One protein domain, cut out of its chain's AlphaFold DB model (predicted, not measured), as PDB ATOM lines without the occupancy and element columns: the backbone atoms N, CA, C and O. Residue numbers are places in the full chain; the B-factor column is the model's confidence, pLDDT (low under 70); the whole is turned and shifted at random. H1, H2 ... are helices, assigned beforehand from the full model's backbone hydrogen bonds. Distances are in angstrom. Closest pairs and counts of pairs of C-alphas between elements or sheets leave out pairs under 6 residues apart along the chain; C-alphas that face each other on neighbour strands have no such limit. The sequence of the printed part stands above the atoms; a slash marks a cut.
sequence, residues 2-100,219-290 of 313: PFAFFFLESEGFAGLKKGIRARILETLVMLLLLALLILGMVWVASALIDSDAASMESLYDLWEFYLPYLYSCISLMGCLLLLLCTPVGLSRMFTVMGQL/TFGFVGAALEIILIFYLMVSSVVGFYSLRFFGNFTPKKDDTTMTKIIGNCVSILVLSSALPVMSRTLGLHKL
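This is residues 2 to 100 and 219 to 290 of the 313 residues of the protein "Limb region 1 protein" of Mus musculus (UniProt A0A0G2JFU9). H5 crosses H3 as an X beside H4, and H2 makes a V with H3, in a flat, open frame. The printed part has 171 residues with five named helices, H1 to H5, all helix. It is loose, radius of gyration of the C-alphas 21.5 A, spanning 59 by 50 by 21 A.

H1, residues 2 to 9, touches H2, residues 20 to 49, which forms a hairpin with H3, residues 53 to 100, their closest C-alphas Ala 47 and Ser 55, 5.3 A. H3 touches H4, residues 219 to 245, about perpendicular at 88 degrees; C-alphas Gly 89 and Gly 242 are closest, 3.6 A. H5, residues 261 to 284, forms a hairpin with H4. In H1 and H2 each O i to N i+4 pair is within hydrogen-bond range.

Find H1 beginning at C-alpha 2, (-15.318, -130.312, 104.594); H3 runs 62.7 A to C-alpha 100, (-15.395, -169.978, 76.930).

Residues 101 to 218 are not printed, 35.0 A across the cut, and 52 printed residues have pLDDT under 70.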
ATOM      1  N   PRO A   2     -15.536-129.382 105.720       72.06
ATOM      2  CA  PRO A   2     -15.318-130.312 104.594       72.06
ATOM      3  C   PRO A   2     -14.353-131.468 104.905       72.06
ATOM      4  O   PRO A   2     -14.576-132.590 104.466       72.06
ATOM      5  N   PHE A   3     -13.328-131.232 105.733       76.31
ATOM      6  CA  PHE A   3     -12.372-132.276 106.126       76.31
ATOM      7  C   PHE A   3     -13.032-133.466 106.844       76.31
ATOM      8  O   PHE A   3     -12.711-134.611 106.551       76.31
ATOM      9  N   ALA A   4     -13.975-133.209 107.759       75.38
ATOM     10  CA  ALA A   4     -14.642-134.261 108.528       75.38
ATOM     11  C   ALA A   4     -15.554-135.136 107.651       75.38
ATOM     12  O   ALA A   4     -15.626-136.342 107.866       75.38
ATOM     13  N   PHE A   5     -16.197-134.536 106.643       80.81
ATOM     14  CA  PHE A   5     -17.031-135.249 105.677       80.81
ATOM     15  C   PHE A   5     -16.193-136.193 104.806       80.81
ATOM     16  O   PHE A   5     -16.448-137.392 104.786       80.81
ATOM     17  N   PHE A   6     -15.123-135.688 104.178       78.12
ATOM     18  CA  PHE A   6     -14.233-136.540 103.383       78.12
ATOM     19  C   PHE A   6     -13.553-137.617 104.232       78.12
ATOM     20  O   PHE A   6     -13.347-138.728 103.756       78.12
ATOM     21  N   PHE A   7     -13.227-137.319 105.495       78.31
ATOM     22  CA  PHE A   7     -12.607-138.283 106.406       78.31
ATOM     23  C   PHE A   7     -13.518-139.441 106.803       78.31
ATOM     24  O   PHE A   7     -13.036-140.569 106.917       78.31
ATOM     25  N   LEU A   8     -14.818-139.192 106.955       73.62
ATOM     26  CA  LEU A   8     -15.801-140.252 107.187       73.62
ATOM     27  C   LEU A   8     -16.003-141.140 105.950       73.62
ATOM     28  O   LEU A   8     -16.146-142.349 106.115       73.62
ATOM     29  N   GLU A   9     -15.944-140.562 104.749       75.69
ATOM     30  CA  GLU A   9     -16.108-141.279 103.471       75.69
ATOM     31  C   GLU A   9     -14.832-142.030 103.026       75.69
ATOM     32  O   GLU A   9     -14.891-142.953 102.220       75.69
ATOM     33  N   SER A  10     -13.655-141.646 103.536       74.38
ATOM     34  CA  SER A  10     -12.372-142.216 103.099       74.38
ATOM     35  C   SER A  10     -12.164-143.672 103.536       74.38
ATOM     36  O   SER A  10     -12.174-144.010 104.727       74.38
ATOM     37  N   GLU A  11     -11.901-144.555 102.572       70.50
ATOM     38  CA  GLU A  11     -11.650-145.981 102.825       70.50
ATOM     39  C   GLU A  11     -10.161-146.280 103.098       70.50
ATOM     40  O   GLU A  11      -9.829-147.247 103.797       70.50
ATOM     41  N   GLY A  12      -9.270-145.394 102.652       67.38
ATOM     42  CA  GLY A  12      -7.815-145.498 102.620       67.38
ATOM     43  C   GLY A  12      -7.302-146.023 101.271       67.38
ATOM     44  O   GLY A  12      -7.873-146.944 100.692       67.38
ATOM     45  N   PHE A  13      -6.171-145.490 100.787       66.44
ATOM     46  CA  PHE A  13      -5.559-145.930  99.524       66.44
ATOM     47  C   PHE A  13      -5.270-147.442  99.481       66.44
ATOM     48  O   PHE A  13      -4.681-148.016 100.404       66.44
ATOM     49  N   ALA A  14      -5.621-148.074  98.356       57.09
ATOM     50  CA  ALA A  14      -5.373-149.489  98.112       57.09
ATOM     51  C   ALA A  14      -3.866-149.810  98.169       57.09
ATOM     52  O   ALA A  14      -3.073-149.252  97.413       57.09
ATOM     53  N   GLY A  15      -3.471-150.722  99.063       54.28
ATOM     54  CA  GLY A  15      -2.085-151.195  99.205       54.28
ATOM     55  C   GLY A  15      -1.303-150.614 100.390       54.28
ATOM     56  O   GLY A  15      -0.272-151.180 100.754       54.28
ATOM     57  N   LEU A  16      -1.792-149.562 101.060       55.03
ATOM     58  CA  LEU A  16      -1.262-149.170 102.374       55.03
ATOM     59  C   LEU A  16      -1.888-150.030 103.481       55.03
ATOM     60  O   LEU A  16      -3.061-150.397 103.412       55.03
ATOM     61  N   LYS A  17      -1.115-150.328 104.538       58.00
ATOM     62  CA  LYS A  17      -1.650-150.970 105.751       58.00
ATOM     63  C   LYS A  17      -2.869-150.170 106.226       58.00
ATOM     64  O   LYS A  17      -2.727-148.986 106.536       58.00
ATOM     65  N   LYS A  18      -4.044-150.815 106.259       60.72
ATOM     66  CA  LYS A  18      -5.311-150.207 106.694       60.72
ATOM     67  C   LYS A  18      -5.101-149.565 108.064       60.72
ATOM     68  O   LYS A  18      -4.846-150.252 109.049       60.72
ATOM     69  N   GLY A  19      -5.153-148.242 108.104       73.56
ATOM     70  CA  GLY A  19      -4.878-147.459 109.298       73.56
ATOM     71  C   GLY A  19      -5.280-146.005 109.101       73.56
ATOM     72  O   GLY A  19      -5.466-145.543 107.975       73.56
ATOM     73  N   ILE A  20      -5.382-145.274 110.209       80.12
ATOM     74  CA  ILE A  20      -5.836-143.874 110.243       80.12
ATOM     75  C   ILE A  20      -4.997-142.990 109.304       80.12
ATOM     76  O   ILE A  20      -5.540-142.138 108.613       80.12
ATOM     77  N   ARG A  21      -3.687-143.250 109.186       77.19
ATOM     78  CA  ARG A  21      -2.784-142.505 108.291       77.19
ATOM     79  C   ARG A  21      -3.161-142.614 106.807       77.19
ATOM     80  O   ARG A  21      -3.007-141.635 106.090       77.19
ATOM     81  N   ALA A  22      -3.644-143.772 106.350       77.69
ATOM     82  CA  ALA A  22      -4.052-143.961 104.956       77.69
ATOM     83  C   ALA A  22      -5.327-143.168 104.636       77.69
ATOM     84  O   ALA A  22      -5.405-142.552 103.578       77.69
ATOM     85  N   ARG A  23      -6.269-143.119 105.588       79.81
ATOM     86  CA  ARG A  23      -7.479-142.290 105.505       79.81
ATOM     87  C   ARG A  23      -7.155-140.798 105.529       79.81
ATOM     88  O   ARG A  23      -7.610-140.073 104.662       79.81
ATOM     89  N   ILE A  24      -6.287-140.344 106.442       84.19
ATOM     90  CA  ILE A  24      -5.841-138.934 106.487       84.19
ATOM     91  C   ILE A  24      -5.152-138.520 105.178       84.19
ATOM     92  O   ILE A  24      -5.354-137.407 104.703       84.19
ATOM     93  N   LEU A  25      -4.321-139.388 104.593       81.88
ATOM     94  CA  LEU A  25      -3.665-139.089 103.317       81.88
ATOM     95  C   LEU A  25      -4.671-138.976 102.174       81.88
ATOM     96  O   LEU A  25      -4.598-138.023 101.407       81.88
ATOM     97  N   GLU A  26      -5.610-139.916 102.066       82.44
ATOM     98  CA  GLU A  26      -6.664-139.862 101.051       82.44
ATOM     99  C   GLU A  26      -7.490-138.582 101.171       82.44
ATOM    100  O   GLU A  26      -7.743-137.907 100.178       82.44
ATOM    101  N   THR A  27      -7.842-138.189 102.392       84.56
ATOM    102  CA  THR A  27      -8.690-137.018 102.625       84.56
ATOM    103  C   THR A  27      -7.955-135.728 102.358       84.56
ATOM    104  O   THR A  27      -8.540-134.808 101.796       84.56
ATOM    105  N   LEU A  28      -6.671-135.662 102.709       86.31
ATOM    106  CA  LEU A  28      -5.817-134.528 102.392       86.31
ATOM    107  C   LEU A  28      -5.633-134.387 100.879       86.31
ATOM    108  O   LEU A  28      -5.729-133.275 100.366       86.31
ATOM    109  N   VAL A  29      -5.432-135.494 100.159       84.25
ATOM    110  CA  VAL A  29      -5.346-135.493  98.691       84.25
ATOM    111  C   VAL A  29      -6.670-135.049  98.069       84.25
ATOM    112  O   VAL A  29      -6.664-134.162  97.220       84.25
ATOM    113  N   MET A  30      -7.805-135.592  98.514       83.94
ATOM    114  CA  MET A  30      -9.131-135.194  98.024       83.94
ATOM    115  C   MET A  30      -9.430-133.720  98.306       83.94
ATOM    116  O   MET A  30      -9.946-133.022  97.438       83.94
ATOM    117  N   LEU A  31      -9.064-133.223  99.490       85.69
ATOM    118  CA  LEU A  31      -9.230-131.818  99.856       85.69
ATOM    119  C   LEU A  31      -8.354-130.907  98.986       85.69
ATOM    120  O   LEU A  31      -8.824-129.867  98.537       85.69
ATOM    121  N   LEU A  32      -7.104-131.302  98.726       88.69
ATOM    122  CA  LEU A  32      -6.190-130.560  97.857       88.69
ATOM    123  C   LEU A  32      -6.700-130.531  96.411       88.69
ATOM    124  O   LEU A  32      -6.741-129.466  95.805       88.69
ATOM    125  N   LEU A  33      -7.145-131.671  95.877       85.69
ATOM    126  CA  LEU A  33      -7.731-131.753  94.536       85.69
ATOM    127  C   LEU A  33      -8.999-130.907  94.420       85.69
ATOM    128  O   LEU A  33      -9.153-130.173  93.448       85.69
ATOM    129  N   LEU A  34      -9.882-130.957  95.421       87.00
ATOM    130  CA  LEU A  34     -11.086-130.132  95.453       87.00
ATOM    131  C   LEU A  34     -10.746-128.638  95.529       87.00
ATOM    132  O   LEU A  34     -11.368-127.837  94.838       87.00
ATOM    133  N   ALA A  35      -9.755-128.258  96.339       89.25
ATOM    134  CA  ALA A  35      -9.310-126.873  96.440       89.25
ATOM    135  C   ALA A  35      -8.736-126.369  95.109       89.25
ATOM    136  O   ALA A  35      -9.104-125.285  94.670       89.25
ATOM    137  N   LEU A  36      -7.896-127.166  94.439       89.44
ATOM    138  CA  LEU A  36      -7.360-126.840  93.115       89.44
ATOM    139  C   LEU A  36      -8.461-126.753  92.053       89.44
ATOM    140  O   LEU A  36      -8.435-125.839  91.236       89.44
ATOM    141  N   LEU A  37      -9.446-127.658  92.085       89.81
ATOM    142  CA  LEU A  37     -10.601-127.625  91.185       89.81
ATOM    143  C   LEU A  37     -11.398-126.332  91.368       89.81
ATOM    144  O   LEU A  37     -11.677-125.643  90.393       89.81
ATOM    145  N   ILE A  38     -11.754-125.990  92.608       92.06
ATOM    146  CA  ILE A  38     -12.511-124.768  92.907       92.06
ATOM    147  C   ILE A  38     -11.693-123.538  92.512       92.06
ATOM    148  O   ILE A  38     -12.239-122.642  91.880       92.06
ATOM    149  N   LEU A  39     -10.395-123.506  92.821       89.94
ATOM    150  CA  LEU A  39      -9.511-122.404  92.443       89.94
ATOM    151  C   LEU A  39      -9.439-122.238  90.918       89.94
ATOM    152  O   LEU A  39      -9.560-121.121  90.429       89.94
ATOM    153  N   GLY A  40      -9.310-123.336  90.171       87.00
ATOM    154  CA  GLY A  40      -9.324-123.324  88.708       87.00
ATOM    155  C   GLY A  40     -10.665-122.858  88.140       87.00
ATOM    156  O   GLY A  40     -10.692-121.991  87.275       87.00
ATOM    157  N   MET A  41     -11.783-123.368  88.662       86.56
ATOM    158  CA  MET A  41     -13.126-122.957  88.233       86.56
ATOM    159  C   MET A  41     -13.395-121.480  88.525       86.56
ATOM    160  O   MET A  41     -13.952-120.787  87.680       86.56
ATOM    161  N   VAL A  42     -12.987-120.989  89.700       90.06
ATOM    162  CA  VAL A  42     -13.095-119.571  90.063       90.06
ATOM    163  C   VAL A  42     -12.200-118.726  89.166       90.06
ATOM    164  O   VAL A  42     -12.661-117.708  88.678       90.06
ATOM    165  N   TRP A  43     -10.969-119.157  88.883       87.31
ATOM    166  CA  TRP A  43     -10.070-118.443  87.976       87.31
ATOM    167  C   TRP A  43     -10.652-118.323  86.561       87.31
ATOM    168  O   TRP A  43     -10.692-117.224  86.017       87.31
ATOM    169  N   VAL A  44     -11.193-119.414  86.003       86.19
ATOM    170  CA  VAL A  44     -11.877-119.390  84.698       86.19
ATOM    171  C   VAL A  44     -13.123-118.501  84.743       86.19
ATOM    172  O   VAL A  44     -13.327-117.692  83.845       86.19
ATOM    173  N   ALA A  45     -13.952-118.609  85.786       86.00
ATOM    174  CA  ALA A  45     -15.167-117.806  85.923       86.00
ATOM    175  C   ALA A  45     -14.865-116.308  86.083       86.00
ATOM    176  O   ALA A  45     -15.523-115.486  85.452       86.00
ATOM    177  N   SER A  46     -13.856-115.956  86.882       83.81
ATOM    178  CA  SER A  46     -13.371-114.584  87.030       83.81
ATOM    179  C   SER A  46     -12.836-114.055  85.712       83.81
ATOM    180  O   SER A  46     -13.232-112.974  85.312       83.81
ATOM    181  N   ALA A  47     -12.022-114.826  84.992       82.56
ATOM    182  CA  ALA A  47     -11.503-114.399  83.702       82.56
ATOM    183  C   ALA A  47     -12.609-114.234  82.639       82.56
ATOM    184  O   ALA A  47     -12.465-113.390  81.770       82.56
ATOM    185  N   LEU A  48     -13.725-114.971  82.722       81.56
ATOM    186  CA  LEU A  48     -14.894-114.786  81.845       81.56
ATOM    187  C   LEU A  48     -15.753-113.557  82.194       81.56
ATOM    188  O   LEU A  48     -16.424-113.026  81.311       81.56
ATOM    189  N   ILE A  49     -15.791-113.154  83.468       83.81
ATOM    190  CA  ILE A  49     -16.612-112.034  83.964       83.81
ATOM    191  C   ILE A  49     -15.833-110.716  83.905       83.81
ATOM    192  O   ILE A  49     -16.371-109.706  83.453       83.81
ATOM    193  N   ASP A  50     -14.578-110.732  84.351       78.62
ATOM    194  CA  ASP A  50     -13.652-109.617  84.229       78.62
ATOM    195  C   ASP A  50     -13.023-109.672  82.836       78.62
ATOM    196  O   ASP A  50     -12.080-110.424  82.588       78.62
ATOM    197  N   SER A  51     -13.549-108.847  81.929       69.38
ATOM    198  CA  SER A  51     -13.039-108.607  80.570       69.38
ATOM    199  C   SER A  51     -11.673-107.897  80.555       69.38
ATOM    200  O   SER A  51     -11.432-107.014  79.729       69.38
ATOM    201  N   ASP A  52     -10.802-108.218  81.506       80.81
ATOM    202  CA  ASP A  52      -9.479-107.636  81.639       80.81
ATOM    203  C   ASP A  52      -8.544-108.263  80.594       80.81
ATOM    204  O   ASP A  52      -8.574-109.468  80.334       80.81
ATOM    205  N   ALA A  53      -7.715-107.443  79.947       75.88
ATOM    206  CA  ALA A  53      -6.954-107.893  78.777       75.88
ATOM    207  C   ALA A  53      -5.966-109.031  79.114       75.88
ATOM    208  O   ALA A  53      -5.806-109.963  78.330       75.88
ATOM    209  N   ALA A  54      -5.358-108.989  80.305       78.88
ATOM    210  CA  ALA A  54      -4.359-109.965  80.739       78.88
ATOM    211  C   ALA A  54      -4.958-111.334  81.127       78.88
ATOM    212  O   ALA A  54      -4.346-112.372  80.871       78.88
ATOM    213  N   SER A  55      -6.151-111.366  81.735       79.06
ATOM    214  CA  SER A  55      -6.834-112.622  82.083       79.06
ATOM    215  C   SER A  55      -7.358-113.324  80.828       79.06
ATOM    216  O   SER A  55      -7.199-114.539  80.695       79.06
ATOM    217  N   MET A  56      -7.896-112.559  79.876       78.12
ATOM    218  CA  MET A  56      -8.342-113.066  78.577       78.12
ATOM    219  C   MET A  56      -7.194-113.647  77.751       78.12
ATOM    220  O   MET A  56      -7.330-114.758  77.245       78.12
ATOM    221  N   GLU A  57      -6.050-112.964  77.668       82.44
ATOM    222  CA  GLU A  57      -4.864-113.475  76.963       82.44
ATOM    223  C   GLU A  57      -4.396-114.818  77.551       82.44
ATOM    224  O   GLU A  57      -4.209-115.787  76.820       82.44
ATOM    225  N   SER A  58      -4.344-114.933  78.883       83.00
ATOM    226  CA  SER A  58      -3.970-116.190  79.546       83.00
ATOM    227  C   SER A  58      -4.965-117.343  79.321       83.00
ATOM    228  O   SER A  58      -4.559-118.506  79.244       83.00
ATOM    229  N   LEU A  59      -6.267-117.048  79.195       83.12
ATOM    230  CA  LEU A  59      -7.287-118.043  78.846       83.12
ATOM    231  C   LEU A  59      -7.156-118.501  77.392       83.12
ATOM    232  O   LEU A  59      -7.299-119.694  77.117       83.12
ATOM    233  N   TYR A  60      -6.891-117.569  76.477       81.62
ATOM    234  CA  TYR A  60      -6.657-117.882  75.070       81.62
ATOM    235  C   TYR A  60      -5.405-118.741  74.897       81.62
ATOM    236  O   TYR A  60      -5.489-119.781  74.247       81.62
ATOM    237  N   ASP A  61      -4.301-118.410  75.573       84.81
ATOM    238  CA  ASP A  61      -3.091-119.242  75.596       84.81
ATOM    239  C   ASP A  61      -3.384-120.655  76.120       84.81
ATOM    240  O   ASP A  61      -2.955-121.654  75.532       84.81
ATOM    241  N   LEU A  62      -4.154-120.774  77.210       84.06
ATOM    242  CA  LEU A  62      -4.569-122.069  77.757       84.06
ATOM    243  C   LEU A  62      -5.362-122.891  76.734       84.06
ATOM    244  O   LEU A  62      -5.091-124.082  76.559       84.06
ATOM    245  N   TRP A  63      -6.330-122.267  76.066       84.06
ATOM    246  CA  TRP A  63      -7.210-122.913  75.096       84.06
ATOM    247  C   TRP A  63      -6.489-123.303  73.800       84.06
ATOM    248  O   TRP A  63      -6.689-124.409  73.296       84.06
ATOM    249  N   GLU A  64      -5.654-122.418  73.264       84.94
ATOM    250  CA  GLU A  64      -5.042-122.568  71.944       84.94
ATOM    251  C   GLU A  64      -3.716-123.335  71.993       84.94
ATOM    252  O   GLU A  64      -3.437-124.135  71.102       84.94
ATOM    253  N   PHE A  65      -2.923-123.165  73.055       81.56
ATOM    254  CA  PHE A  65      -1.592-123.767  73.155       81.56
ATOM    255  C   PHE A  65      -1.550-124.978  74.095       81.56
ATOM    256  O   PHE A  65      -1.075-126.054  73.719       81.56
ATOM    257  N   TYR A  66      -2.073-124.847  75.317       83.81
ATOM    258  CA  TYR A  66      -1.917-125.891  76.336       83.81
ATOM    259  C   TYR A  66      -2.922-127.039  76.190       83.81
ATOM    260  O   TYR A  66      -2.550-128.199  76.378       83.81
ATOM    261  N   LEU A  67      -4.179-126.759  75.836       80.81
ATOM    262  CA  LEU A  67      -5.236-127.774  75.722       80.81
ATOM    263  C   LEU A  67      -4.950-128.806  74.609       80.81
ATOM    264  O   LEU A  67      -5.059-130.008  74.881       80.81
ATOM    265  N   PRO A  68      -4.491-128.409  73.402       83.94
ATOM    266  CA  PRO A  68      -4.083-129.357  72.365       83.94
ATOM    267  C   PRO A  68      -2.834-130.158  72.745       83.94
ATOM    268  O   PRO A  68      -2.762-131.352  72.451       83.94
ATOM    269  N   TYR A  69      -1.871-129.537  73.436       80.38
ATOM    270  CA  TYR A  69      -0.680-130.232  73.928       80.38
ATOM    271  C   TYR A  69      -1.049-131.292  74.972       80.38
ATOM    272  O   TYR A  69      -0.611-132.438  74.878       80.38
ATOM    273  N   LEU A  70      -1.933-130.952  75.914       81.75
ATOM    274  CA  LEU A  70      -2.439-131.883  76.920       81.75
ATOM    275  C   LEU A  70      -3.187-133.052  76.268       81.75
ATOM    276  O   LEU A  70      -2.942-134.209  76.611       81.75
ATOM    277  N   TYR A  71      -4.056-132.765  75.293       82.62
ATOM    278  CA  TYR A  71      -4.749-133.792  74.515       82.62
ATOM    279  C   TYR A  71      -3.763-134.702  73.773       82.62
ATOM    280  O   TYR A  71      -3.922-135.923  73.798       82.62
ATOM    281  N   SER A  72      -2.709-134.137  73.178       78.38
ATOM    282  CA  SER A  72      -1.643-134.902  72.526       78.38
ATOM    283  C   SER A  72      -0.906-135.811  73.513       78.38
ATOM    284  O   SER A  72      -0.749-136.999  73.242       78.38
ATOM    285  N   CYS A  73      -0.542-135.316  74.700       77.25
ATOM    286  CA  CYS A  73       0.086-136.131  75.743       77.25
ATOM    287  C   CYS A  73      -0.822-137.273  76.222       77.25
ATOM    288  O   CYS A  73      -0.358-138.403  76.381       77.25
ATOM    289  N   ILE A  74      -2.113-137.002  76.434       81.75
ATOM    290  CA  ILE A  74      -3.097-138.016  76.840       81.75
ATOM    291  C   ILE A  74      -3.262-139.063  75.734       81.75
ATOM    292  O   ILE A  74      -3.238-140.263  76.011       81.75
ATOM    293  N   SER A  75      -3.372-138.622  74.482       77.44
ATOM    294  CA  SER A  75      -3.491-139.499  73.319       77.44
ATOM    295  C   SER A  75      -2.240-140.357  73.121       77.44
ATOM    296  O   SER A  75      -2.358-141.559  72.890       77.44
ATOM    297  N   LEU A  76      -1.043-139.788  73.300       75.50
ATOM    298  CA  LEU A  76       0.230-140.507  73.242       75.50
ATOM    299  C   LEU A  76       0.319-141.576  74.335       75.50
ATOM    300  O   LEU A  76       0.666-142.720  74.048       75.50
ATOM    301  N   MET A  77      -0.034-141.224  75.575       77.19
ATOM    302  CA  MET A  77      -0.074-142.163  76.699       77.19
ATOM    303  C   MET A  77      -1.059-143.306  76.422       77.19
ATOM    304  O   MET A  77      -0.732-144.473  76.631       77.19
ATOM    305  N   GLY A  78      -2.248-142.977  75.906       81.25
ATOM    306  CA  GLY A  78      -3.259-143.955  75.514       81.25
ATOM    307  C   GLY A  78      -2.808-144.848  74.363       81.25
ATOM    308  O   GLY A  78      -3.028-146.053  74.410       81.25
ATOM    309  N   CYS A  79      -2.114-144.293  73.369       75.44
ATOM    310  CA  CYS A  79      -1.553-145.042  72.247       75.44
ATOM    311  C   CYS A  79      -0.460-146.013  72.708       75.44
ATOM    312  O   CYS A  79      -0.497-147.189  72.354       75.44
ATOM    313  N   LEU A  80       0.469-145.564  73.559       73.94
ATOM    314  CA  LEU A  80       1.521-146.410  74.130       73.94
ATOM    315  C   LEU A  80       0.922-147.551  74.962       73.94
ATOM    316  O   LEU A  80       1.341-148.703  74.858       73.94
ATOM    317  N   LEU A  81      -0.100-147.234  75.756       77.38
ATOM    318  CA  LEU A  81      -0.813-148.208  76.566       77.38
ATOM    319  C   LEU A  81      -1.588-149.205  75.691       77.38
ATOM    320  O   LEU A  81      -1.481-150.402  75.936       77.38
ATOM    321  N   LEU A  82      -2.274-148.763  74.628       76.94
ATOM    322  CA  LEU A  82      -2.881-149.655  73.632       76.94
ATOM    323  C   LEU A  82      -1.834-150.556  72.972       76.94
ATOM    324  O   LEU A  82      -2.047-151.758  72.872       76.94
ATOM    325  N   LEU A  83      -0.691-150.014  72.557       73.50
ATOM    326  CA  LEU A  83       0.358-150.769  71.868       73.50
ATOM    327  C   LEU A  83       0.978-151.857  72.757       73.50
ATOM    328  O   LEU A  83       1.330-152.926  72.263       73.50
ATOM    329  N   LEU A  84       1.054-151.622  74.069       74.06
ATOM    330  CA  LEU A  84       1.465-152.625  75.054       74.06
ATOM    331  C   LEU A  84       0.344-153.624  75.382       74.06
ATOM    332  O   LEU A  84       0.606-154.817  75.543       74.06
ATOM    333  N   CYS A  85      -0.904-153.158  75.487       77.81
ATOM    334  CA  CYS A  85      -2.047-153.988  75.876       77.81
ATOM    335  C   CYS A  85      -2.514-154.912  74.751       77.81
ATOM    336  O   CYS A  85      -2.868-156.049  75.027       77.81
ATOM    337  N   THR A  86      -2.505-154.465  73.499       75.88
ATOM    338  CA  THR A  86      -2.993-155.226  72.341       75.88
ATOM    339  C   THR A  86      -2.285-156.575  72.152       75.88
ATOM    340  O   THR A  86      -2.988-157.579  72.111       75.88
ATOM    341  N   PRO A  87      -0.940-156.696  72.108       73.31
ATOM    342  CA  PRO A  87      -0.291-158.002  71.934       73.31
ATOM    343  C   PRO A  87      -0.568-158.957  73.107       73.31
ATOM    344  O   PRO A  87      -0.795-160.153  72.904       73.31
ATOM    345  N   VAL A  88      -0.621-158.431  74.336       77.44
ATOM    346  CA  VAL A  88      -0.988-159.206  75.533       77.44
ATOM    347  C   VAL A  88      -2.448-159.654  75.447       77.44
ATOM    348  O   VAL A  88      -2.747-160.824  75.685       77.44
ATOM    349  N   GLY A  89      -3.343-158.753  75.052       81.62
ATOM    350  CA  GLY A  89      -4.761-158.995  74.826       81.62
ATOM    351  C   GLY A  89      -5.006-160.098  73.810       81.62
ATOM    352  O   GLY A  89      -5.697-161.060  74.128       81.62
ATOM    353  N   LEU A  90      -4.349-160.032  72.648       77.75
ATOM    354  CA  LEU A  90      -4.461-161.037  71.586       77.75
ATOM    355  C   LEU A  90      -4.034-162.415  72.099       77.75
ATOM    356  O   LEU A  90      -4.770-163.387  71.945       77.75
ATOM    357  N   SER A  91      -2.901-162.498  72.804       78.00
ATOM    358  CA  SER A  91      -2.438-163.765  73.393       78.00
ATOM    359  C   SER A  91      -3.425-164.339  74.420       78.00
ATOM    360  O   SER A  91      -3.667-165.547  74.473       78.00
ATOM    361  N   ARG A  92      -4.052-163.469  75.219       79.12
ATOM    362  CA  ARG A  92      -5.033-163.849  76.240       79.12
ATOM    363  C   ARG A  92      -6.390-164.194  75.646       79.12
ATOM    364  O   ARG A  92      -7.047-165.071  76.196       79.12
ATOM    365  N   MET A  93      -6.777-163.602  74.517       79.75
ATOM    366  CA  MET A  93      -8.013-163.936  73.805       79.75
ATOM    367  C   MET A  93      -8.045-165.395  73.372       79.75
ATOM    368  O   MET A  93      -9.074-166.037  73.543       79.75
ATOM    369  N   PHE A  94      -6.925-165.971  72.926       76.88
ATOM    370  CA  PHE A  94      -6.854-167.409  72.633       76.88
ATOM    371  C   PHE A  94      -7.121-168.274  73.873       76.88
ATOM    372  O   PHE A  94      -7.783-169.305  73.785       76.88
ATOM    373  N   THR A  95      -6.661-167.832  75.048       74.81
ATOM    374  CA  THR A  95      -6.892-168.548  76.314       74.81
ATOM    375  C   THR A  95      -8.331-168.381  76.805       74.81
ATOM    376  O   THR A  95      -8.967-169.366  77.169       74.81
ATOM    377  N   VAL A  96      -8.862-167.153  76.795       74.00
ATOM    378  CA  VAL A  96     -10.238-166.845  77.220       74.00
ATOM    379  C   VAL A  96     -11.241-167.506  76.287       74.00
ATOM    380  O   VAL A  96     -12.184-168.127  76.759       74.00
ATOM    381  N   MET A  97     -11.014-167.450  74.975       69.56
ATOM    382  CA  MET A  97     -11.856-168.125  73.994       69.56
ATOM    383  C   MET A  97     -11.746-169.648  74.131       69.56
ATOM    384  O   MET A  97     -12.757-170.338  74.068       69.56
ATOM    385  N   GLY A  98     -10.551-170.172  74.422       67.38
ATOM    386  CA  GLY A  98     -10.356-171.576  74.779       67.38
ATOM    387  C   GLY A  98     -11.159-171.997  76.012       67.38
ATOM    388  O   GLY A  98     -11.735-173.077  75.993       67.38
ATOM    389  N   GLN A  99     -11.252-171.137  77.037       67.25
ATOM    390  CA  GLN A  99     -12.045-171.353  78.259       67.25
ATOM    391  C   GLN A  99     -13.559-171.222  78.029       67.25
ATOM    392  O   GLN A  99     -14.327-172.046  78.521       67.25
ATOM    393  N   LEU A 100     -13.988-170.218  77.261       61.22
ATOM    394  CA  LEU A 100     -15.395-169.978  76.930       61.22
ATOM    395  C   LEU A 100     -15.952-171.064  75.999       61.22
ATOM    396  O   LEU A 100     -17.127-171.413  76.086       61.22
ATOM    397  N   THR A 219     -10.193-153.650  46.829       46.69
ATOM    398  CA  THR A 219     -11.045-154.378  45.873       46.69
ATOM    399  C   THR A 219     -12.423-154.713  46.449       46.69
ATOM    400  O   THR A 219     -13.252-155.276  45.737       46.69
ATOM    401  N   PHE A 220     -12.686-154.381  47.719       53.78
ATOM    402  CA  PHE A 220     -13.798-154.945  48.477       53.78
ATOM    403  C   PHE A 220     -14.772-153.918  49.088       53.78
ATOM    404  O   PHE A 220     -15.439-154.263  50.048       53.78
ATOM    405  N   GLY A 221     -14.915-152.695  48.555       65.56
ATOM    406  CA  GLY A 221     -16.020-151.748  48.856       65.56
ATOM    407  C   GLY A 221     -16.631-151.813  50.277       65.56
ATOM    408  O   GLY A 221     -15.921-151.729  51.278       65.56
ATOM    409  N   PHE A 222     -17.953-152.036  50.376       66.25
ATOM    410  CA  PHE A 222     -18.697-152.197  51.645       66.25
ATOM    411  C   PHE A 222     -18.103-153.252  52.594       66.25
ATOM    412  O   PHE A 222     -18.152-153.102  53.814       66.25
ATOM    413  N   VAL A 223     -17.534-154.328  52.054       64.56
ATOM    414  CA  VAL A 223     -16.999-155.418  52.872       64.56
ATOM    415  C   VAL A 223     -15.652-155.039  53.497       64.56
ATOM    416  O   VAL A 223     -15.355-155.481  54.603       64.56
ATOM    417  N   GLY A 224     -14.874-154.161  52.858       64.62
ATOM    418  CA  GLY A 224     -13.698-153.538  53.464       64.62
ATOM    419  C   GLY A 224     -14.065-152.710  54.698       64.62
ATOM    420  O   GLY A 224     -13.452-152.880  55.747       64.62
ATOM    421  N   ALA A 225     -15.130-151.906  54.610       63.34
ATOM    422  CA  ALA A 225     -15.645-151.139  55.748       63.34
ATOM    423  C   ALA A 225     -16.185-152.049  56.867       63.34
ATOM    424  O   ALA A 225     -15.932-151.813  58.048       63.34
ATOM    425  N   ALA A 226     -16.885-153.133  56.515       67.81
ATOM    426  CA  ALA A 226     -17.349-154.114  57.495       67.81
ATOM    427  C   ALA A 226     -16.180-154.795  58.232       67.81
ATOM    428  O   ALA A 226     -16.217-154.918  59.455       67.81
ATOM    429  N   LEU A 227     -15.125-155.191  57.510       64.38
ATOM    430  CA  LEU A 227     -13.915-155.760  58.108       64.38
ATOM    431  C   LEU A 227     -13.183-154.753  59.001       64.38
ATOM    432  O   LEU A 227     -12.684-155.140  60.053       64.38
ATOM    433  N   GLU A 228     -13.156-153.473  58.632       67.81
ATOM    434  CA  GLU A 228     -12.569-152.412  59.455       67.81
ATOM    435  C   GLU A 228     -13.309-152.255  60.790       67.81
ATOM    436  O   GLU A 228     -12.681-152.225  61.847       67.81
ATOM    437  N   ILE A 229     -14.643-152.219  60.760       71.81
ATOM    438  CA  ILE A 229     -15.472-152.125  61.970       71.81
ATOM    439  C   ILE A 229     -15.243-153.339  62.877       71.81
ATOM    440  O   ILE A 229     -15.077-153.177  64.089       71.81
ATOM    441  N   ILE A 230     -15.203-154.545  62.297       73.12
ATOM    442  CA  ILE A 230     -14.924-155.786  63.032       73.12
ATOM    443  C   ILE A 230     -13.534-155.713  63.678       73.12
ATOM    444  O   ILE A 230     -13.417-155.934  64.882       73.12
ATOM    445  N   LEU A 231     -12.515-155.283  62.928       69.50
ATOM    446  CA  LEU A 231     -11.141-155.154  63.414       69.50
ATOM    447  C   LEU A 231     -11.016-154.118  64.541       69.50
ATOM    448  O   LEU A 231     -10.313-154.357  65.523       69.50
ATOM    449  N   ILE A 232     -11.705-152.975  64.440       75.31
ATOM    450  CA  ILE A 232     -11.734-151.948  65.495       75.31
ATOM    451  C   ILE A 232     -12.366-152.518  66.765       75.31
ATOM    452  O   ILE A 232     -11.818-152.347  67.856       75.31
ATOM    453  N   PHE A 233     -13.496-153.217  66.638       78.12
ATOM    454  CA  PHE A 233     -14.167-153.838  67.776       78.12
ATOM    455  C   PHE A 233     -13.296-154.921  68.422       78.12
ATOM    456  O   PHE A 233     -13.155-154.965  69.645       78.12
ATOM    457  N   TYR A 234     -12.643-155.752  67.615       77.06
ATOM    458  CA  TYR A 234     -11.732-156.781  68.095       77.06
ATOM    459  C   TYR A 234     -10.511-156.197  68.812       77.06
ATOM    460  O   TYR A 234     -10.178-156.631  69.915       77.06
ATOM    461  N   LEU A 235      -9.884-155.160  68.253       75.12
ATOM    462  CA  LEU A 235      -8.779-154.439  68.893       75.12
ATOM    463  C   LEU A 235      -9.215-153.745  70.189       75.12
ATOM    464  O   LEU A 235      -8.470-153.747  71.171       75.12
ATOM    465  N   MET A 236     -10.433-153.208  70.240       79.88
ATOM    466  CA  MET A 236     -11.012-152.638  71.460       79.88
ATOM    467  C   MET A 236     -11.175-153.706  72.545       79.88
ATOM    468  O   MET A 236     -10.701-153.536  73.667       79.88
ATOM    469  N   VAL A 237     -11.799-154.837  72.222       81.19
ATOM    470  CA  VAL A 237     -12.040-155.914  73.192       81.19
ATOM    471  C   VAL A 237     -10.716-156.555  73.627       81.19
ATOM    472  O   VAL A 237     -10.497-156.786  74.817       81.19
ATOM    473  N   SER A 238      -9.785-156.750  72.693       79.50
ATOM    474  CA  SER A 238      -8.432-157.248  72.956       79.50
ATOM    475  C   SER A 238      -7.637-156.312  73.865       79.50
ATOM    476  O   SER A 238      -7.088-156.757  74.871       79.50
ATOM    477  N   SER A 239      -7.625-155.008  73.588       80.75
ATOM    478  CA  SER A 239      -6.908-154.035  74.418       80.75
ATOM    479  C   SER A 239      -7.472-153.928  75.834       80.75
ATOM    480  O   SER A 239      -6.691-153.839  76.779       80.75
ATOM    481  N   VAL A 240      -8.792-154.028  76.016       82.56
ATOM    482  CA  VAL A 240      -9.419-154.072  77.348       82.56
ATOM    483  C   VAL A 240      -8.999-155.331  78.113       82.56
ATOM    484  O   VAL A 240      -8.583-155.246  79.270       82.56
ATOM    485  N   VAL A 241      -9.040-156.505  77.479       82.31
ATOM    486  CA  VAL A 241      -8.582-157.758  78.108       82.31
ATOM    487  C   VAL A 241      -7.082-157.723  78.403       82.31
ATOM    488  O   VAL A 241      -6.645-158.196  79.457       82.31
ATOM    489  N   GLY A 242      -6.288-157.135  77.510       83.12
ATOM    490  CA  GLY A 242      -4.859-156.909  77.697       83.12
ATOM    491  C   GLY A 242      -4.571-155.986  78.876       83.12
ATOM    492  O   GLY A 242      -3.743-156.320  79.720       83.12
ATOM    493  N   PHE A 243      -5.315-154.885  78.990       83.50
ATOM    494  CA  PHE A 243      -5.205-153.918  80.078       83.50
ATOM    495  C   PHE A 243      -5.409-154.574  81.445       83.50
ATOM    496  O   PHE A 243      -4.533-154.487  82.305       83.50
ATOM    497  N   TYR A 244      -6.496-155.329  81.626       81.38
ATOM    498  CA  TYR A 244      -6.743-156.049  82.882       81.38
ATOM    499  C   TYR A 244      -5.775-157.218  83.123       81.38
ATOM    500  O   TYR A 244      -5.598-157.655  84.259       81.38
ATOM    501  N   SER A 245      -5.109-157.714  82.076       78.88
ATOM    502  CA  SER A 245      -4.104-158.778  82.187       78.88
ATOM    503  C   SER A 245      -2.717-158.280  82.611       78.88
ATOM    504  O   SER A 245      -1.879-159.094  83.009       78.88
ATOM    505  N   LEU A 246      -2.444-156.973  82.536       78.31
ATOM    506  CA  LEU A 246      -1.163-156.399  82.950       78.31
ATOM    507  C   LEU A 246      -1.008-156.429  84.474       78.31
ATOM    508  O   LEU A 246      -1.902-156.048  85.223       78.31
ATOM    509  N   ARG A 247       0.186-156.797  84.955       66.31
ATOM    510  CA  ARG A 247       0.484-156.953  86.394       66.31
ATOM    511  C   ARG A 247       0.273-155.677  87.222       66.31
ATOM    512  O   ARG A 247      -0.020-155.773  88.408       66.31
ATOM    513  N   PHE A 248       0.415-154.503  86.608       65.44
ATOM    514  CA  PHE A 248       0.181-153.208  87.255       65.44
ATOM    515  C   PHE A 248      -1.312-152.842  87.327       65.44
ATOM    516  O   PHE A 248      -1.760-152.268  88.318       65.44
ATOM    517  N   PHE A 249      -2.096-153.227  86.314       67.50
ATOM    518  CA  PHE A 249      -3.504-152.845  86.169       67.50
ATOM    519  C   PHE A 249      -4.497-153.944  86.577       67.50
ATOM    520  O   PHE A 249      -5.672-153.657  86.784       67.50
ATOM    521  N   GLY A 250      -4.041-155.177  86.818       60.72
ATOM    522  CA  GLY A 250      -4.889-156.274  87.297       60.72
ATOM    523  C   GLY A 250      -5.578-155.985  88.637       60.72
ATOM    524  O   GLY A 250      -6.666-156.497  88.892       60.72
ATOM    525  N   ASN A 251      -5.014-155.088  89.455       65.75
ATOM    526  CA  ASN A 251      -5.622-154.617  90.707       65.75
ATOM    527  C   ASN A 251      -6.859-153.719  90.498       65.75
ATOM    528  O   ASN A 251      -7.620-153.504  91.445       65.75
ATOM    529  N   PHE A 252      -7.060-153.202  89.281       67.12
ATOM    530  CA  PHE A 252      -8.251-152.450  88.886       67.12
ATOM    531  C   PHE A 252      -9.371-153.353  88.356       67.12
ATOM    532  O   PHE A 252     -10.462-152.859  88.094       67.12
ATOM    533  N   THR A 253      -9.160-154.671  88.250       68.88
ATOM    534  CA  THR A 253     -10.211-155.592  87.797       68.88
ATOM    535  C   THR A 253     -11.434-155.484  88.718       68.88
ATOM    536  O   THR A 253     -11.308-155.729  89.925       68.88
ATOM    537  N   PRO A 254     -12.615-155.101  88.194       64.56
ATOM    538  CA  PRO A 254     -13.806-154.952  89.013       64.56
ATOM    539  C   PRO A 254     -14.232-156.317  89.557       64.56
ATOM    540  O   PRO A 254     -14.385-157.282  88.809       64.56
ATOM    541  N   LYS A 255     -14.427-156.402  90.875       69.31
ATOM    542  CA  LYS A 255     -14.925-157.598  91.557       69.31
ATOM    543  C   LYS A 255     -16.301-157.300  92.135       69.31
ATOM    544  O   LYS A 255     -16.479-156.275  92.788       69.31
ATOM    545  N   LYS A 256     -17.263-158.191  91.896       55.31
ATOM    546  CA  LYS A 256     -18.619-158.054  92.436       55.31
ATOM    547  C   LYS A 256     -18.543-157.873  93.963       55.31
ATOM    548  O   LYS A 256     -17.876-158.664  94.628       55.31
ATOM    549  N   ASP A 257     -19.165-156.804  94.454       60.03
ATOM    550  CA  ASP A 257     -19.290-156.415  95.869       60.03
ATOM    551  C   ASP A 257     -18.004-155.942  96.602       60.03
ATOM    552  O   ASP A 257     -18.051-155.714  97.808       60.03
ATOM    553  N   ASP A 258     -16.870-155.728  95.911       63.41
ATOM    554  CA  ASP A 258     -15.596-155.253  96.517       63.41
ATOM    555  C   ASP A 258     -14.847-154.241  95.614       63.41
ATOM    556  O   ASP A 258     -13.646-154.347  95.320       63.41
ATOM    557  N   THR A 259     -15.584-153.249  95.106       64.44
ATOM    558  CA  THR A 259     -15.042-152.151  94.290       64.44
ATOM    559  C   THR A 259     -15.142-150.816  95.014       64.44
ATOM    560  O   THR A 259     -16.180-150.164  94.979       64.44
ATOM    561  N   THR A 260     -14.029-150.373  95.598       67.56
ATOM    562  CA  THR A 260     -13.863-148.996  96.081       67.56
ATOM    563  C   THR A 260     -14.092-147.993  94.944       67.56
ATOM    564  O   THR A 260     -13.664-148.232  93.809       67.56
ATOM    565  N   MET A 261     -14.694-146.838  95.248       68.75
ATOM    566  CA  MET A 261     -14.970-145.757  94.285       68.75
ATOM    567  C   MET A 261     -13.735-145.352  93.463       68.75
ATOM    568  O   MET A 261     -13.834-145.120  92.260       68.75
ATOM    569  N   THR A 262     -12.538-145.373  94.057       66.88
ATOM    570  CA  THR A 262     -11.264-145.106  93.367       66.88
ATOM    571  C   THR A 262     -10.967-146.100  92.238       66.88
ATOM    572  O   THR A 262     -10.443-145.703  91.200       66.88
ATOM    573  N   LYS A 263     -11.312-147.388  92.398       71.38
ATOM    574  CA  LYS A 263     -11.153-148.395  91.332       71.38
ATOM    575  C   LYS A 263     -12.150-148.162  90.203       71.38
ATOM    576  O   LYS A 263     -11.798-148.352  89.045       71.38
ATOM    577  N   ILE A 264     -13.368-147.728  90.533       75.12
ATOM    578  CA  ILE A 264     -14.400-147.382  89.546       75.12
ATOM    579  C   ILE A 264     -13.926-146.193  88.707       75.12
ATOM    580  O   ILE A 264     -13.865-146.300  87.486       75.12
ATOM    581  N   ILE A 265     -13.492-145.109  89.356       78.00
ATOM    582  CA  ILE A 265     -12.946-143.924  88.678       78.00
ATOM    583  C   ILE A 265     -11.721-144.306  87.840       78.00
ATOM    584  O   ILE A 265     -11.641-143.933  86.672       78.00
ATOM    585  N   GLY A 266     -10.798-145.096  88.397       78.50
ATOM    586  CA  GLY A 266      -9.619-145.584  87.680       78.50
ATOM    587  C   GLY A 266      -9.971-146.391  86.428       78.50
ATOM    588  O   GLY A 266      -9.384-146.159  85.373       78.50
ATOM    589  N   ASN A 267     -10.968-147.275  86.504       81.19
ATOM    590  CA  ASN A 267     -11.468-148.018  85.345       81.19
ATOM    591  C   ASN A 267     -12.115-147.106  84.309       81.19
ATOM    592  O   ASN A 267     -11.821-147.242  83.124       81.19
ATOM    593  N   CYS A 268     -12.948-146.155  84.733       80.94
ATOM    594  CA  CYS A 268     -13.559-145.187  83.827       80.94
ATOM    595  C   CYS A 268     -12.493-144.373  83.089       80.94
ATOM    596  O   CYS A 268     -12.533-144.298  81.866       80.94
ATOM    597  N   VAL A 269     -11.503-143.829  83.803       81.81
ATOM    598  CA  VAL A 269     -10.393-143.074  83.199       81.81
ATOM    599  C   VAL A 269      -9.586-143.957  82.248       81.81
ATOM    600  O   VAL A 269      -9.283-143.536  81.138       81.81
ATOM    601  N   SER A 270      -9.290-145.198  82.632       81.38
ATOM    602  CA  SER A 270      -8.514-146.118  81.794       81.38
ATOM    603  C   SER A 270      -9.251-146.491  80.507       81.38
ATOM    604  O   SER A 270      -8.664-146.442  79.429       81.38
ATOM    605  N   ILE A 271     -10.549-146.797  80.593       81.75
ATOM    606  CA  ILE A 271     -11.399-147.089  79.431       81.75
ATOM    607  C   ILE A 271     -11.555-145.847  78.549       81.75
ATOM    608  O   ILE A 271     -11.509-145.969  77.328       81.75
ATOM    609  N   LEU A 272     -11.696-144.654  79.132       82.81
ATOM    610  CA  LEU A 272     -11.762-143.398  78.380       82.81
ATOM    611  C   LEU A 272     -10.463-143.129  77.613       82.81
ATOM    612  O   LEU A 272     -10.513-142.799  76.431       82.81
ATOM    613  N   VAL A 273      -9.306-143.322  78.253       81.25
ATOM    614  CA  VAL A 273      -7.990-143.155  77.618       81.25
ATOM    615  C   VAL A 273      -7.794-144.181  76.498       81.25
ATOM    616  O   VAL A 273      -7.452-143.793  75.380       81.25
ATOM    617  N   LEU A 274      -8.091-145.461  76.751       78.00
ATOM    618  CA  LEU A 274      -8.073-146.524  75.737       78.00
ATOM    619  C   LEU A 274      -8.989-146.183  74.551       78.00
ATOM    620  O   LEU A 274      -8.559-146.242  73.404       78.00
ATOM    621  N   SER A 275     -10.222-145.752  74.828       78.06
ATOM    622  CA  SER A 275     -11.216-145.384  73.814       78.06
ATOM    623  C   SER A 275     -10.779-144.178  72.980       78.06
ATOM    624  O   SER A 275     -10.932-144.178  71.763       78.06
ATOM    625  N   SER A 276     -10.150-143.175  73.601       75.75
ATOM    626  CA  SER A 276      -9.662-141.976  72.904       75.75
ATOM    627  C   SER A 276      -8.515-142.252  71.925       75.75
ATOM    628  O   SER A 276      -8.344-141.521  70.950       75.75
ATOM    629  N   ALA A 277      -7.747-143.318  72.158       71.06
ATOM    630  CA  ALA A 277      -6.602-143.685  71.335       71.06
ATOM    631  C   ALA A 277      -6.961-144.650  70.185       71.06
ATOM    632  O   ALA A 277      -6.192-144.759  69.230       71.06
ATOM    633  N   LEU A 278      -8.143-145.286  70.202       66.19
ATOM    634  CA  LEU A 278      -8.615-146.170  69.121       66.19
ATOM    635  C   LEU A 278      -8.850-145.436  67.781       66.19
ATOM    636  O   LEU A 278      -8.362-145.922  66.759       66.19
ATOM    637  N   PRO A 279      -9.507-144.255  67.728       58.91
ATOM    638  CA  PRO A 279      -9.655-143.482  66.490       58.91
ATOM    639  C   PRO A 279      -8.319-142.976  65.940       58.91
ATOM    640  O   PRO A 279      -8.145-142.854  64.730       58.91
ATOM    641  N   VAL A 280      -7.371-142.675  66.831       60.59
ATOM    642  CA  VAL A 280      -6.026-142.220  66.462       60.59
ATOM    643  C   VAL A 280      -5.236-143.379  65.869       60.59
ATOM    644  O   VAL A 280      -4.687-143.229  64.786       60.59
ATOM    645  N   MET A 281      -5.289-144.560  66.488       60.22
ATOM    646  CA  MET A 281      -4.734-145.788  65.923       60.22
ATOM    647  C   MET A 281      -5.365-146.122  64.561       60.22
ATOM    648  O   MET A 281      -4.633-146.383  63.616       60.22
ATOM    649  N   SER A 282      -6.691-146.024  64.412       60.94
ATOM    650  CA  SER A 282      -7.377-146.222  63.122       60.94
ATOM    651  C   SER A 282      -6.895-145.239  62.041       60.94
ATOM    652  O   SER A 282      -6.606-145.646  60.912       60.94
ATOM    653  N   ARG A 283      -6.708-143.956  62.382       57.34
ATOM    654  CA  ARG A 283      -6.129-142.957  61.465       57.34
ATOM    655  C   ARG A 283      -4.661-143.231  61.139       57.34
ATOM    656  O   ARG A 283      -4.282-143.102  59.978       57.34
ATOM    657  N   THR A 284      -3.849-143.618  62.123       53.97
ATOM    658  CA  THR A 284      -2.416-143.911  61.954       53.97
ATOM    659  C   THR A 284      -2.173-145.199  61.174       53.97
ATOM    660  O   THR A 284      -1.199-145.265  60.440       53.97
ATOM    661  N   LEU A 285      -3.059-146.194  61.270       53.38
ATOM    662  CA  LEU A 285      -3.057-147.390  60.417       53.38
ATOM    663  C   LEU A 285      -3.594-147.126  58.997       53.38
ATOM    664  O   LEU A 285      -3.658-148.046  58.186       53.38
ATOM    665  N   GLY A 286      -3.986-145.887  58.681       52.62
ATOM    666  CA  GLY A 286      -4.480-145.506  57.358       52.62
ATOM    667  C   GLY A 286      -5.906-145.971  57.053       52.62
ATOM    668  O   GLY A 286      -6.353-145.826  55.917       52.62
ATOM    669  N   LEU A 287      -6.648-146.475  58.043       51.22
ATOM    670  CA  LEU A 287      -7.983-147.040  57.829       51.22
ATOM    671  C   LEU A 287      -9.005-145.956  57.421       51.22
ATOM    672  O   LEU A 287      -9.775-146.132  56.488       51.22
ATOM    673  N   HIS A 288      -8.891-144.733  57.949       45.03
ATOM    674  CA  HIS A 288      -9.767-143.614  57.557       45.03
ATOM    675  C   HIS A 288      -9.603-143.144  56.087       45.03
ATOM    676  O   HIS A 288     -10.459-142.429  55.561       45.03
ATOM    677  N   LYS A 289      -8.518-143.515  55.387       46.72
ATOM    678  CA  LYS A 289      -8.379-143.248  53.939       46.72
ATOM    679  C   LYS A 289      -9.266-144.174  53.092       46.72
ATOM    680  O   LYS A 289      -9.548-143.813  51.955       46.72
ATOM    681  N   LEU A 290      -9.740-145.296  53.647       43.81
ATOM    682  CA  LEU A 290     -10.674-146.226  52.996       43.81
ATOM    683  C   LEU A 290     -12.039-145.566  52.747       43.81
ATOM    684  O   LEU A 290     -12.611-145.719  51.677       43.81
TER     685      LEU A 290